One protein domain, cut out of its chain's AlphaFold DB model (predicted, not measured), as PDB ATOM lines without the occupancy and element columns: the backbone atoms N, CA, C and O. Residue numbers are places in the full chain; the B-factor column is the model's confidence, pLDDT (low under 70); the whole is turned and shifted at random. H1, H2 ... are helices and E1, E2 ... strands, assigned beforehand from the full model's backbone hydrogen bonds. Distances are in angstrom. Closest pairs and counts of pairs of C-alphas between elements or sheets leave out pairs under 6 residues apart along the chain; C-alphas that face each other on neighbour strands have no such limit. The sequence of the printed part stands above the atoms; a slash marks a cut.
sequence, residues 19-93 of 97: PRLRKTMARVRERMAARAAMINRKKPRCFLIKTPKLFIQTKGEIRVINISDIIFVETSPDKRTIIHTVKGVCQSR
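Overview. This is residues 19 to 93 of the 97 residues of the protein "Stage 0 sporulation protein A homolog" of Calderihabitans maritimus (UniProt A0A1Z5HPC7). A small body of strands, made of the three-stranded antiparallel sheet E3, E4, E5 with the two-stranded hairpin E1 and E2 beside it, is joined by a long link to one long helix, H1, that sticks out on its own. H1 packs on no part of the body, and a gap lies between the helix and the strands. The printed part has 75 residues, with one named helix and five named strands in the order H1, E1, E2, E3, E4, E5, and the class is mixed, helices and strands. The whole is only just loose, close to extended, with a radius of gyration of the C-alphas of 16.7 A, and its outline is flat, spanning 46 by 38 by 15 A.

Arrangement. The larger sheet is a meander, each strand the antiparallel neighbour of the one before: E3, residues 70 to 75, E4, residues 81 to 85, and E5, residues 88 to 92. E3 and E4 form a hairpin at 162 degrees between their directions, with N 74 and O 82 within hydrogen-bond range at 2.9 A and the facing C-alphas 70 and 85 4.4 A apart. E4 and E5 form a hairpin at 158 degrees, with N 83 and O 90 at 2.8 A. E3 and E5 are the edge strands. E1, residues 53 to 58, and E2, residues 61 to 66, form another antiparallel hairpin, at 151 degrees, with N 54 and O 65 at 2.7 A. The closest C-alphas of E1 and E5 are those of Thr 58 and Ser 92, 5.3 A apart. E2 and E3 meet only through their link. E2 and E4 are only just apart, their closest C-alphas 8.3 A from each other. H1, residues 19 to 41, is not on the larger sheet, and is apart from E2, E3, E4 and E5. In H1 every O i to N i+4 pair is within hydrogen-bond range.

Along the chain. H1 runs 33.9 A from C-alpha 19 at (20.150, -29.978, 272.294) to C-alpha 41 at (22.849, -3.881, 293.760). E1 is 15.5 A long, E2 16.3 A, E3 14.4 A, E4 12.7 A and E5 13.6 A, ending at C-alpha 92 at (38.985, -8.221, 256.490).

Size, cuts and confidence. The C-alphas farthest apart are those of Lys 43 and Asp 78, 49.2 A. Residues 19 to 49, of which 19 to 41 belong to H1, stand free; the body without them spans 33 by 22 by 15 A. The link from H1 to E1 is long, with 11 residues, and the other links are tight. The printed part has no cut. The mean pLDDT of the printed part is 75.0, and residues 38 to 51, 59, 79 and 92 to 93 are under 70.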
ATOM      1  N   PRO A  19      20.119 -29.889 270.836       84.81
ATOM      2  CA  PRO A  19      20.150 -29.978 272.294       84.81
ATOM      3  C   PRO A  19      21.326 -29.221 272.916       84.81
ATOM      4  O   PRO A  19      21.116 -28.455 273.862       84.81
ATOM      5  N   ARG A  20      22.537 -29.367 272.363       80.94
ATOM      6  CA  ARG A  20      23.726 -28.655 272.844       80.94
ATOM      7  C   ARG A  20      23.596 -27.147 272.682       80.94
ATOM      8  O   ARG A  20      23.798 -26.430 273.658       80.94
ATOM      9  N   LEU A  21      23.134 -26.673 271.521       84.44
ATOM     10  CA  LEU A  21      22.896 -25.241 271.297       84.44
ATOM     11  C   LEU A  21      21.926 -24.652 272.334       84.44
ATOM     12  O   LEU A  21      22.187 -23.594 272.905       84.44
ATOM     13  N   ARG A  22      20.819 -25.349 272.628       85.75
ATOM     14  CA  ARG A  22      19.860 -24.906 273.653       85.75
ATOM     15  C   ARG A  22      20.504 -24.777 275.032       85.75
ATOM     16  O   ARG A  22      20.234 -23.802 275.732       85.75
ATOM     17  N   LYS A  23      21.351 -25.735 275.416       86.00
ATOM     18  CA  LYS A  23      22.052 -25.726 276.708       86.00
ATOM     19  C   LYS A  23      23.030 -24.555 276.805       86.00
ATOM     20  O   LYS A  23      23.047 -23.861 277.820       86.00
ATOM     21  N   THR A  24      23.786 -24.288 275.743       85.88
ATOM     22  CA  THR A  24      24.680 -23.128 275.661       85.88
ATOM     23  C   THR A  24      23.899 -21.817 275.790       85.88
ATOM     24  O   THR A  24      24.260 -20.962 276.595       85.88
ATOM     25  N   MET A  25      22.774 -21.677 275.080       86.00
ATOM     26  CA  MET A  25      21.935 -20.472 275.148       86.00
ATOM     27  C   MET A  25      21.343 -20.238 276.545       86.00
ATOM     28  O   MET A  25      21.237 -19.092 276.979       86.00
ATOM     29  N   ALA A  26      20.984 -21.303 277.271       87.00
ATOM     30  CA  ALA A  26      20.534 -21.192 278.659       87.00
ATOM     31  C   ALA A  26      21.635 -20.618 279.570       87.00
ATOM     32  O   ALA A  26      21.396 -19.638 280.273       87.00
ATOM     33  N   ARG A  27      22.867 -21.140 279.465       84.44
ATOM     34  CA  ARG A  27      24.035 -20.640 280.217       84.44
ATOM     35  C   ARG A  27      24.330 -19.168 279.930       84.44
ATOM     36  O   ARG A  27      24.615 -18.402 280.849       84.44
ATOM     37  N   VAL A  28      24.238 -18.755 278.664       85.69
ATOM     38  CA  VAL A  28      24.421 -17.347 278.266       85.69
ATOM     39  C   VAL A  28      23.391 -16.453 278.957       85.69
ATOM     40  O   VAL A  28      23.760 -15.432 279.537       85.69
ATOM     41  N   ARG A  29      22.110 -16.847 278.949       85.88
ATOM     42  CA  ARG A  29      21.030 -16.076 279.589       85.88
ATOM     43  C   ARG A  29      21.235 -15.934 281.094       85.88
ATOM     44  O   ARG A  29      21.105 -14.827 281.609       85.88
ATOM     45  N   GLU A  30      21.602 -17.012 281.782       85.94
ATOM     46  CA  GLU A  30      21.908 -16.972 283.219       85.94
ATOM     47  C   GLU A  30      23.072 -16.024 283.524       85.94
ATOM     48  O   GLU A  30      22.968 -15.178 284.416       85.94
ATOM     49  N   ARG A  31      24.155 -16.089 282.739       83.25
ATOM     50  CA  ARG A  31      25.322 -15.208 282.908       83.25
ATOM     51  C   ARG A  31      24.965 -13.735 282.683       83.25
ATOM     52  O   ARG A  31      25.443 -12.867 283.416       83.25
ATOM     53  N   MET A  32      24.096 -13.439 281.712       81.00
ATOM     54  CA  MET A  32      23.581 -12.084 281.481       81.00
ATOM     55  C   MET A  32      22.700 -11.595 282.638       81.00
ATOM     56  O   MET A  32      22.876 -10.467 283.099       81.00
ATOM     57  N   ALA A  33      21.796 -12.441 283.142       81.94
ATOM     58  CA  ALA A  33      20.921 -12.111 284.266       81.94
ATOM     59  C   ALA A  33      21.715 -11.859 285.559       81.94
ATOM     60  O   ALA A  33      21.482 -10.862 286.242       81.94
ATOM     61  N   ALA A  34      22.712 -12.700 285.857       80.56
ATOM     62  CA  ALA A  34      23.605 -12.523 287.001       80.56
ATOM     63  C   ALA A  34      24.386 -11.199 286.919       80.56
ATOM     64  O   ALA A  34      24.496 -10.469 287.908       80.56
ATOM     65  N   ARG A  35      24.874 -10.839 285.722       76.62
ATOM     66  CA  ARG A  35      25.563  -9.562 285.487       76.62
ATOM     67  C   ARG A  35      24.631  -8.363 285.684       76.62
ATOM     68  O   ARG A  35      25.026  -7.397 286.332       76.62
ATOM     69  N   ALA A  36      23.395  -8.433 285.189       74.75
ATOM     70  CA  ALA A  36      22.392  -7.383 285.379       74.75
ATOM     71  C   ALA A  36      22.005  -7.205 286.860       74.75
ATOM     72  O   ALA A  36      21.948  -6.079 287.358       74.75
ATOM     73  N   ALA A  37      21.820  -8.305 287.597       75.25
ATOM     74  CA  ALA A  37      21.515  -8.275 289.028       75.25
ATOM     75  C   ALA A  37      22.658  -7.669 289.866       75.25
ATOM     76  O   ALA A  37      22.407  -6.973 290.851       75.25
ATOM     77  N   MET A  38      23.916  -7.887 289.464       66.56
ATOM     78  CA  MET A  38      25.087  -7.304 290.125       66.56
ATOM     79  C   MET A  38      25.184  -5.782 289.920       66.56
ATOM     80  O   MET A  38      25.561  -5.069 290.851       66.56
ATOM     81  N   ILE A  39      24.814  -5.284 288.733       64.00
ATOM     82  CA  ILE A  39      24.778  -3.845 288.414       64.00
ATOM     83  C   ILE A  39      23.710  -3.130 289.250       64.00
ATOM     84  O   ILE A  39      23.948  -2.028 289.732       64.00
ATOM     85  N   ASN A  40      22.564  -3.771 289.488       59.00
ATOM     86  CA  ASN A  40      21.443  -3.153 290.202       59.00
ATOM     87  C   ASN A  40      21.666  -3.042 291.730       59.00
ATOM     88  O   ASN A  40      21.036  -2.234 292.403       59.00
ATOM     89  N   ARG A  41      22.584  -3.839 292.304       60.00
ATOM     90  CA  ARG A  41      22.849  -3.881 293.760       60.00
ATOM     91  C   ARG A  41      23.975  -2.961 294.240       60.00
ATOM     92  O   ARG A  41      24.083  -2.713 295.438       60.00
ATOM     93  N   LYS A  42      24.829  -2.456 293.347       53.06
ATOM     94  CA  LYS A  42      25.898  -1.508 293.695       53.06
ATOM     95  C   LYS A  42      25.536  -0.147 293.101       53.06
ATOM     96  O   LYS A  42      25.357  -0.057 291.894       53.06
ATOM     97  N   LYS A  43      25.453   0.911 293.932       49.81
ATOM     98  CA  LYS A  43      25.398   2.322 293.474       49.81
ATOM     99  C   LYS A  43      26.353   2.510 292.286       49.81
ATOM    100  O   LYS A  43      27.427   1.899 292.329       49.81
ATOM    101  N   PRO A  44      26.018   3.336 291.275       47.56
ATOM    102  CA  PRO A  44      26.788   3.423 290.045       47.56
ATOM    103  C   PRO A  44      28.161   4.010 290.365       47.56
ATOM    104  O   PRO A  44      28.388   5.214 290.307       47.56
ATOM    105  N   ARG A  45      29.123   3.155 290.711       47.03
ATOM    106  CA  ARG A  45      30.513   3.461 290.426       47.03
ATOM    107  C   ARG A  45      30.538   3.516 288.915       47.03
ATOM    108  O   ARG A  45      30.224   2.513 288.276       47.03
ATOM    109  N   CYS A  46      30.815   4.698 288.374       42.69
ATOM    110  CA  CYS A  46      31.087   4.909 286.963       42.69
ATOM    111  C   CYS A  46      32.320   4.071 286.612       42.69
ATOM    112  O   CYS A  46      33.454   4.542 286.591       42.69
ATOM    113  N   PHE A  47      32.112   2.769 286.454       47.59
ATOM    114  CA  PHE A  47      33.081   1.876 285.885       47.59
ATOM    115  C   PHE A  47      32.974   2.196 284.408       47.59
ATOM    116  O   PHE A  47      32.065   1.730 283.723       47.59
ATOM    117  N   LEU A  48      33.845   3.094 283.951       46.62
ATOM    118  CA  LEU A  48      34.158   3.265 282.543       46.62
ATOM    119  C   LEU A  48      34.654   1.902 282.055       46.62
ATOM    120  O   LEU A  48      35.854   1.641 282.007       46.62
ATOM    121  N   ILE A  49      33.721   0.991 281.759       55.81
ATOM    122  CA  ILE A  49      33.994  -0.228 281.017       55.81
ATOM    123  C   ILE A  49      34.401   0.304 279.651       55.81
ATOM    124  O   ILE A  49      33.551   0.586 278.808       55.81
ATOM    125  N   LYS A  50      35.702   0.546 279.464       60.06
ATOM    126  CA  LYS A  50      36.261   0.831 278.150       60.06
ATOM    127  C   LYS A  50      35.909  -0.385 277.311       60.06
ATOM    128  O   LYS A  50      36.506  -1.444 277.481       60.06
ATOM    129  N   THR A  51      34.890  -0.256 276.469       63.66
ATOM    130  CA  THR A  51      34.563  -1.291 275.499       63.66
ATOM    131  C   THR A  51      35.789  -1.421 274.612       63.66
ATOM    132  O   THR A  51      36.180  -0.421 273.994       63.66
ATOM    133  N   PRO A  52      36.455  -2.584 274.597       73.75
ATOM    134  CA  PRO A  52      37.661  -2.728 273.813       73.75
ATOM    135  C   PRO A  52      37.312  -2.450 272.347       73.75
ATOM    136  O   PRO A  52      36.278  -2.889 271.827       73.75
ATOM    137  N   LYS A  53      38.129  -1.602 271.721       79.94
ATOM    138  CA  LYS A  53      37.982  -1.213 270.322       79.94
ATOM    139  C   LYS A  53      38.818  -2.167 269.486       79.94
ATOM    140  O   LYS A  53      40.003  -2.342 269.749       79.94
ATOM    141  N   LEU A  54      38.188  -2.774 268.495       82.25
ATOM    142  CA  LEU A  54      38.812  -3.641 267.517       82.25
ATOM    143  C   LEU A  54      39.189  -2.813 266.287       82.25
ATOM    144  O   LEU A  54      38.338  -2.160 265.683       82.25
ATOM    145  N   PHE A  55      40.464  -2.841 265.921       82.00
ATOM    146  CA  PHE A  55      40.977  -2.192 264.719       82.00
ATOM    147  C   PHE A  55      41.017  -3.214 263.585       82.00
ATOM    148  O   PHE A  55      41.654  -4.256 263.710       82.00
ATOM    149  N   ILE A  56      40.325  -2.926 262.485       81.75
ATOM    150  CA  ILE A  56      40.181  -3.835 261.346       81.75
ATOM    151  C   ILE A  56      40.741  -3.171 260.102       81.75
ATOM    152  O   ILE A  56      40.315  -2.083 259.733       81.75
ATOM    153  N   GLN A  57      41.676  -3.839 259.433       75.62
ATOM    154  CA  GLN A  57      42.239  -3.355 258.179       75.62
ATOM    155  C   GLN A  57      41.395  -3.849 256.992       75.62
ATOM    156  O   GLN A  57      41.354  -5.043 256.690       75.62
ATOM    157  N   THR A  58      40.739  -2.929 256.285       74.25
ATOM    158  CA  THR A  58      39.891  -3.203 255.116       74.25
ATOM    159  C   THR A  58      40.417  -2.416 253.917       74.25
ATOM    160  O   THR A  58      40.484  -1.204 253.990       74.25
ATOM    161  N   LYS A  59      40.795  -3.086 252.812       68.38
ATOM    162  CA  LYS A  59      41.239  -2.486 251.523       68.38
ATOM    163  C   LYS A  59      41.972  -1.121 251.634       68.38
ATOM    164  O   LYS A  59      41.628  -0.181 250.933       68.38
ATOM    165  N   GLY A  60      42.998  -1.038 252.486       73.31
ATOM    166  CA  GLY A  60      43.835   0.163 252.652       73.31
ATOM    167  C   GLY A  60      43.422   1.111 253.785       73.31
ATOM    168  O   GLY A  60      44.207   1.976 254.153       73.31
ATOM    169  N   GLU A  61      42.260   0.910 254.403       79.94
ATOM    170  CA  GLU A  61      41.748   1.715 255.513       79.94
ATOM    171  C   GLU A  61      41.752   0.927 256.829       79.94
ATOM    172  O   GLU A  61      41.556  -0.292 256.851       79.94
ATOM    173  N   ILE A  62      41.962   1.624 257.948       81.06
ATOM    174  CA  ILE A  62      41.799   1.061 259.292       81.06
ATOM    175  C   ILE A  62      40.445   1.515 259.823       81.06
ATOM    176  O   ILE A  62      40.229   2.696 260.090       81.06
ATOM    177  N   ARG A  63      39.530   0.567 260.011       81.50
ATOM    178  CA  ARG A  63      38.212   0.807 260.588       81.50
ATOM    179  C   ARG A  63      38.206   0.394 262.051       81.50
ATOM    180  O   ARG A  63      38.576  -0.725 262.393       81.50
ATOM    181  N   VAL A  64      37.769   1.299 262.919       82.50
ATOM    182  CA  VAL A  64      37.651   1.047 264.359       82.50
ATOM    183  C   VAL A  64      36.222   0.619 264.677       82.50
ATOM    184  O   VAL A  64      35.273   1.328 264.346       82.50
ATOM    185  N   ILE A  65      36.063  -0.534 265.320       83.50
ATOM    186  CA  ILE A  65      34.771  -1.131 265.673       83.50
ATOM    187  C   ILE A  65      34.746  -1.395 267.177       83.50
ATOM    188  O   ILE A  65      35.715  -1.899 267.734       83.50
ATOM    189  N   ASN A  66      33.653  -1.076 267.866       83.00
ATOM    190  CA  ASN A  66      33.511  -1.485 269.263       83.00
ATOM    191  C   ASN A  66      33.169  -2.975 269.321       83.00
ATOM    192  O   ASN A  66      32.268  -3.419 268.617       83.00
ATOM    193  N   ILE A  67      33.818  -3.740 270.202       80.31
ATOM    194  CA  ILE A  67      33.518  -5.176 270.346       80.31
ATOM    195  C   ILE A  67      32.057  -5.418 270.753       80.31
ATOM    196  O   ILE A  67      31.454  -6.396 270.328       80.31
ATOM    197  N   SER A  68      31.452  -4.487 271.493       80.44
ATOM    198  CA  SER A  68      30.029  -4.536 271.852       80.44
ATOM    199  C   SER A  68      29.070  -4.412 270.663       80.44
ATOM    200  O   SER A  68      27.916  -4.801 270.793       80.44
ATOM    201  N   ASP A  69      29.531  -3.889 269.523       82.25
ATOM    202  CA  ASP A  69      28.717  -3.729 268.314       82.25
ATOM    203  C   ASP A  69      28.746  -4.995 267.429       82.25
ATOM    204  O   ASP A  69      28.001  -5.062 266.449       82.25
ATOM    205  N   ILE A  70      29.608  -5.977 267.729       84.81
ATOM    206  CA  ILE A  70      29.788  -7.201 266.934       84.81
ATOM    207  C   ILE A  70      28.696  -8.211 267.293       84.81
ATOM    208  O   ILE A  70      28.581  -8.637 268.439       84.81
ATOM    209  N   ILE A  71      27.918  -8.623 266.292       83.62
ATOM    210  CA  ILE A  71      26.855  -9.621 266.437       83.62
ATOM    211  C   ILE A  71      27.441 -11.020 266.242       83.62
ATOM    212  O   ILE A  71      27.293 -11.886 267.101       83.62
ATOM    213  N   PHE A  72      28.115 -11.244 265.113       80.69
ATOM    214  CA  PHE A  72      28.797 -12.500 264.820       80.69
ATOM    215  C   PHE A  72      29.917 -12.305 263.797       80.69
ATOM    216  O   PHE A  72      29.966 -11.308 263.070       80.69
ATOM    217  N   VAL A  73      30.821 -13.279 263.745       82.88
ATOM    218  CA  VAL A  73      31.917 -13.341 262.778       82.88
ATOM    219  C   VAL A  73      31.789 -14.641 262.004       82.88
ATOM    220  O   VAL A  73      31.589 -15.702 262.596       82.88
ATOM    221  N   GLU A  74      31.905 -14.562 260.687       82.44
ATOM    222  CA  GLU A  74      31.944 -15.725 259.812       82.44
ATOM    223  C   GLU A  74      33.238 -15.737 258.999       82.44
ATOM    224  O   GLU A  74      33.785 -14.696 258.628       82.44
ATOM    225  N   THR A  75      33.716 -16.941 258.709       80.00
ATOM    226  CA  THR A  75      34.832 -17.152 257.794       80.00
ATOM    227  C   THR A  75      34.275 -17.776 256.526       80.00
ATOM    228  O   THR A  75      33.767 -18.897 256.556       80.00
ATOM    229  N   SER A  76      34.341 -17.042 255.418       75.25
ATOM    230  CA  SER A  76      33.940 -17.557 254.110       75.25
ATOM    231  C   SER A  76      34.897 -18.664 253.644       75.25
ATOM    232  O   SER A  76      36.078 -18.635 254.012       75.25
ATOM    233  N   PRO A  77      34.445 -19.585 252.770       73.19
ATOM    234  CA  PRO A  77      35.309 -20.594 252.141       73.19
ATOM    235  C   PRO A  77      36.546 -19.986 251.460       73.19
ATOM    236  O   PRO A  77      37.630 -20.559 251.501       73.19
ATOM    237  N   ASP A  78      36.409 -18.759 250.947       72.94
ATOM    238  CA  ASP A  78      37.472 -17.979 250.300       72.94
ATOM    239  C   ASP A  78      38.494 -17.363 251.281       72.94
ATOM    240  O   ASP A  78      39.192 -16.408 250.933       72.94
ATOM    241  N   LYS A  79      38.569 -17.859 252.526       68.94
ATOM    242  CA  LYS A  79      39.471 -17.381 253.596       68.94
ATOM    243  C   LYS A  79      39.290 -15.899 253.954       68.94
ATOM    244  O   LYS A  79      40.241 -15.225 254.345       68.94
ATOM    245  N   ARG A  80      38.071 -15.372 253.815       71.06
ATOM    246  CA  ARG A  80      37.726 -13.995 254.211       71.06
ATOM    247  C   ARG A  80      37.011 -14.007 255.552       71.06
ATOM    248  O   ARG A  80      36.102 -14.810 255.740       71.06
ATOM    249  N   THR A  81      37.386 -13.098 256.447       79.00
ATOM    250  CA  THR A  81      36.681 -12.893 257.718       79.00
ATOM    251  C   THR A  81      35.670 -11.770 257.536       79.00
ATOM    252  O   THR A  81      36.043 -10.627 257.251       79.00
ATOM    253  N   ILE A  82      34.392 -12.100 257.686       82.19
ATOM    254  CA  ILE A  82      33.277 -11.160 257.612       82.19
ATOM    255  C   ILE A  82      32.748 -10.957 259.028       82.19
ATOM    256  O   ILE A  82      32.427 -11.904 259.742       82.19
ATOM    257  N   ILE A  83      32.689  -9.700 259.444       85.50
ATOM    258  CA  ILE A  83      32.273  -9.288 260.778       85.50
ATOM    259  C   ILE A  83      30.969  -8.527 260.621       85.50
ATOM    260  O   ILE A  83      30.915  -7.464 259.994       85.50
ATOM    261  N   HIS A  84      29.915  -9.088 261.195       82.94
ATOM    262  CA  HIS A  84      28.583  -8.512 261.179       82.94
ATOM    263  C   HIS A  84      28.414  -7.669 262.431       82.94
ATOM    264  O   HIS A  84      28.424  -8.188 263.550       82.94
ATOM    265  N   THR A  85      28.294  -6.357 262.248       85.19
ATOM    266  CA  THR A  85      28.036  -5.416 263.341       85.19
ATOM    267  C   THR A  85      26.646  -4.821 263.223       85.19
ATOM    268  O   THR A  85      26.076  -4.772 262.135       85.19
ATOM    269  N   VAL A  86      26.122  -4.282 264.322       80.56
ATOM    270  CA  VAL A  86      24.830  -3.569 264.328       80.56
ATOM    271  C   VAL A  86      24.792  -2.378 263.358       80.56
ATOM    272  O   VAL A  86      23.721  -1.984 262.913       80.56
ATOM    273  N   LYS A  87      25.955  -1.815 263.001       78.25
ATOM    274  CA  LYS A  87      26.094  -0.681 262.068       78.25
ATOM    275  C   LYS A  87      26.288  -1.110 260.608       78.25
ATOM    276  O   LYS A  87      26.339  -0.250 259.734       78.25
ATOM    277  N   GLY A  88      26.452  -2.405 260.341       78.81
ATOM    278  CA  GLY A  88      26.709  -2.945 259.005       78.81
ATOM    279  C   GLY A  88      27.806  -4.009 258.971       78.81
ATOM    280  O   GLY A  88      28.315  -4.462 259.999       78.81
ATOM    281  N   VAL A  89      28.185  -4.412 257.760       78.94
ATOM    282  CA  VAL A  89      29.130  -5.511 257.524       78.94
ATOM    283  C   VAL A  89      30.533  -4.968 257.263       78.94
ATOM    284  O   VAL A  89      30.720  -4.066 256.447       78.94
ATOM    285  N   CYS A  90      31.531  -5.529 257.944       74.19
ATOM    286  CA  CYS A  90      32.943  -5.222 257.734       74.19
ATOM    287  C   CYS A  90      33.687  -6.475 257.266       74.19
ATOM    288  O   CYS A  90      33.516  -7.553 257.826       74.19
ATOM    289  N   GLN A  91      34.531  -6.331 256.245       74.12
ATOM    290  CA  GLN A  91      35.323  -7.431 255.691       74.12
ATOM    291  C   GLN A  91      36.817  -7.189 255.925       74.12
ATOM    292  O   GLN A  91      37.332  -6.113 255.609       74.12
ATOM    293  N   SER A  92      37.521  -8.200 256.435       66.50
ATOM    294  CA  SER A  92      38.985  -8.221 256.490       66.50
ATOM    295  C   SER A  92      39.534  -9.215 255.465       66.50
ATOM    296  O   SER A  92      39.014 -10.321 255.309       66.50
ATOM    297  N   ARG A  93      40.606  -8.822 254.764       58.59
ATOM    298  CA  ARG A  93      41.405  -9.720 253.903       58.59
ATOM    299  C   ARG A  93      42.622 -10.305 254.625       58.59
ATOM    300  O   ARG A  93      43.331 -11.113 254.034       58.59
TER     301      ARG A  93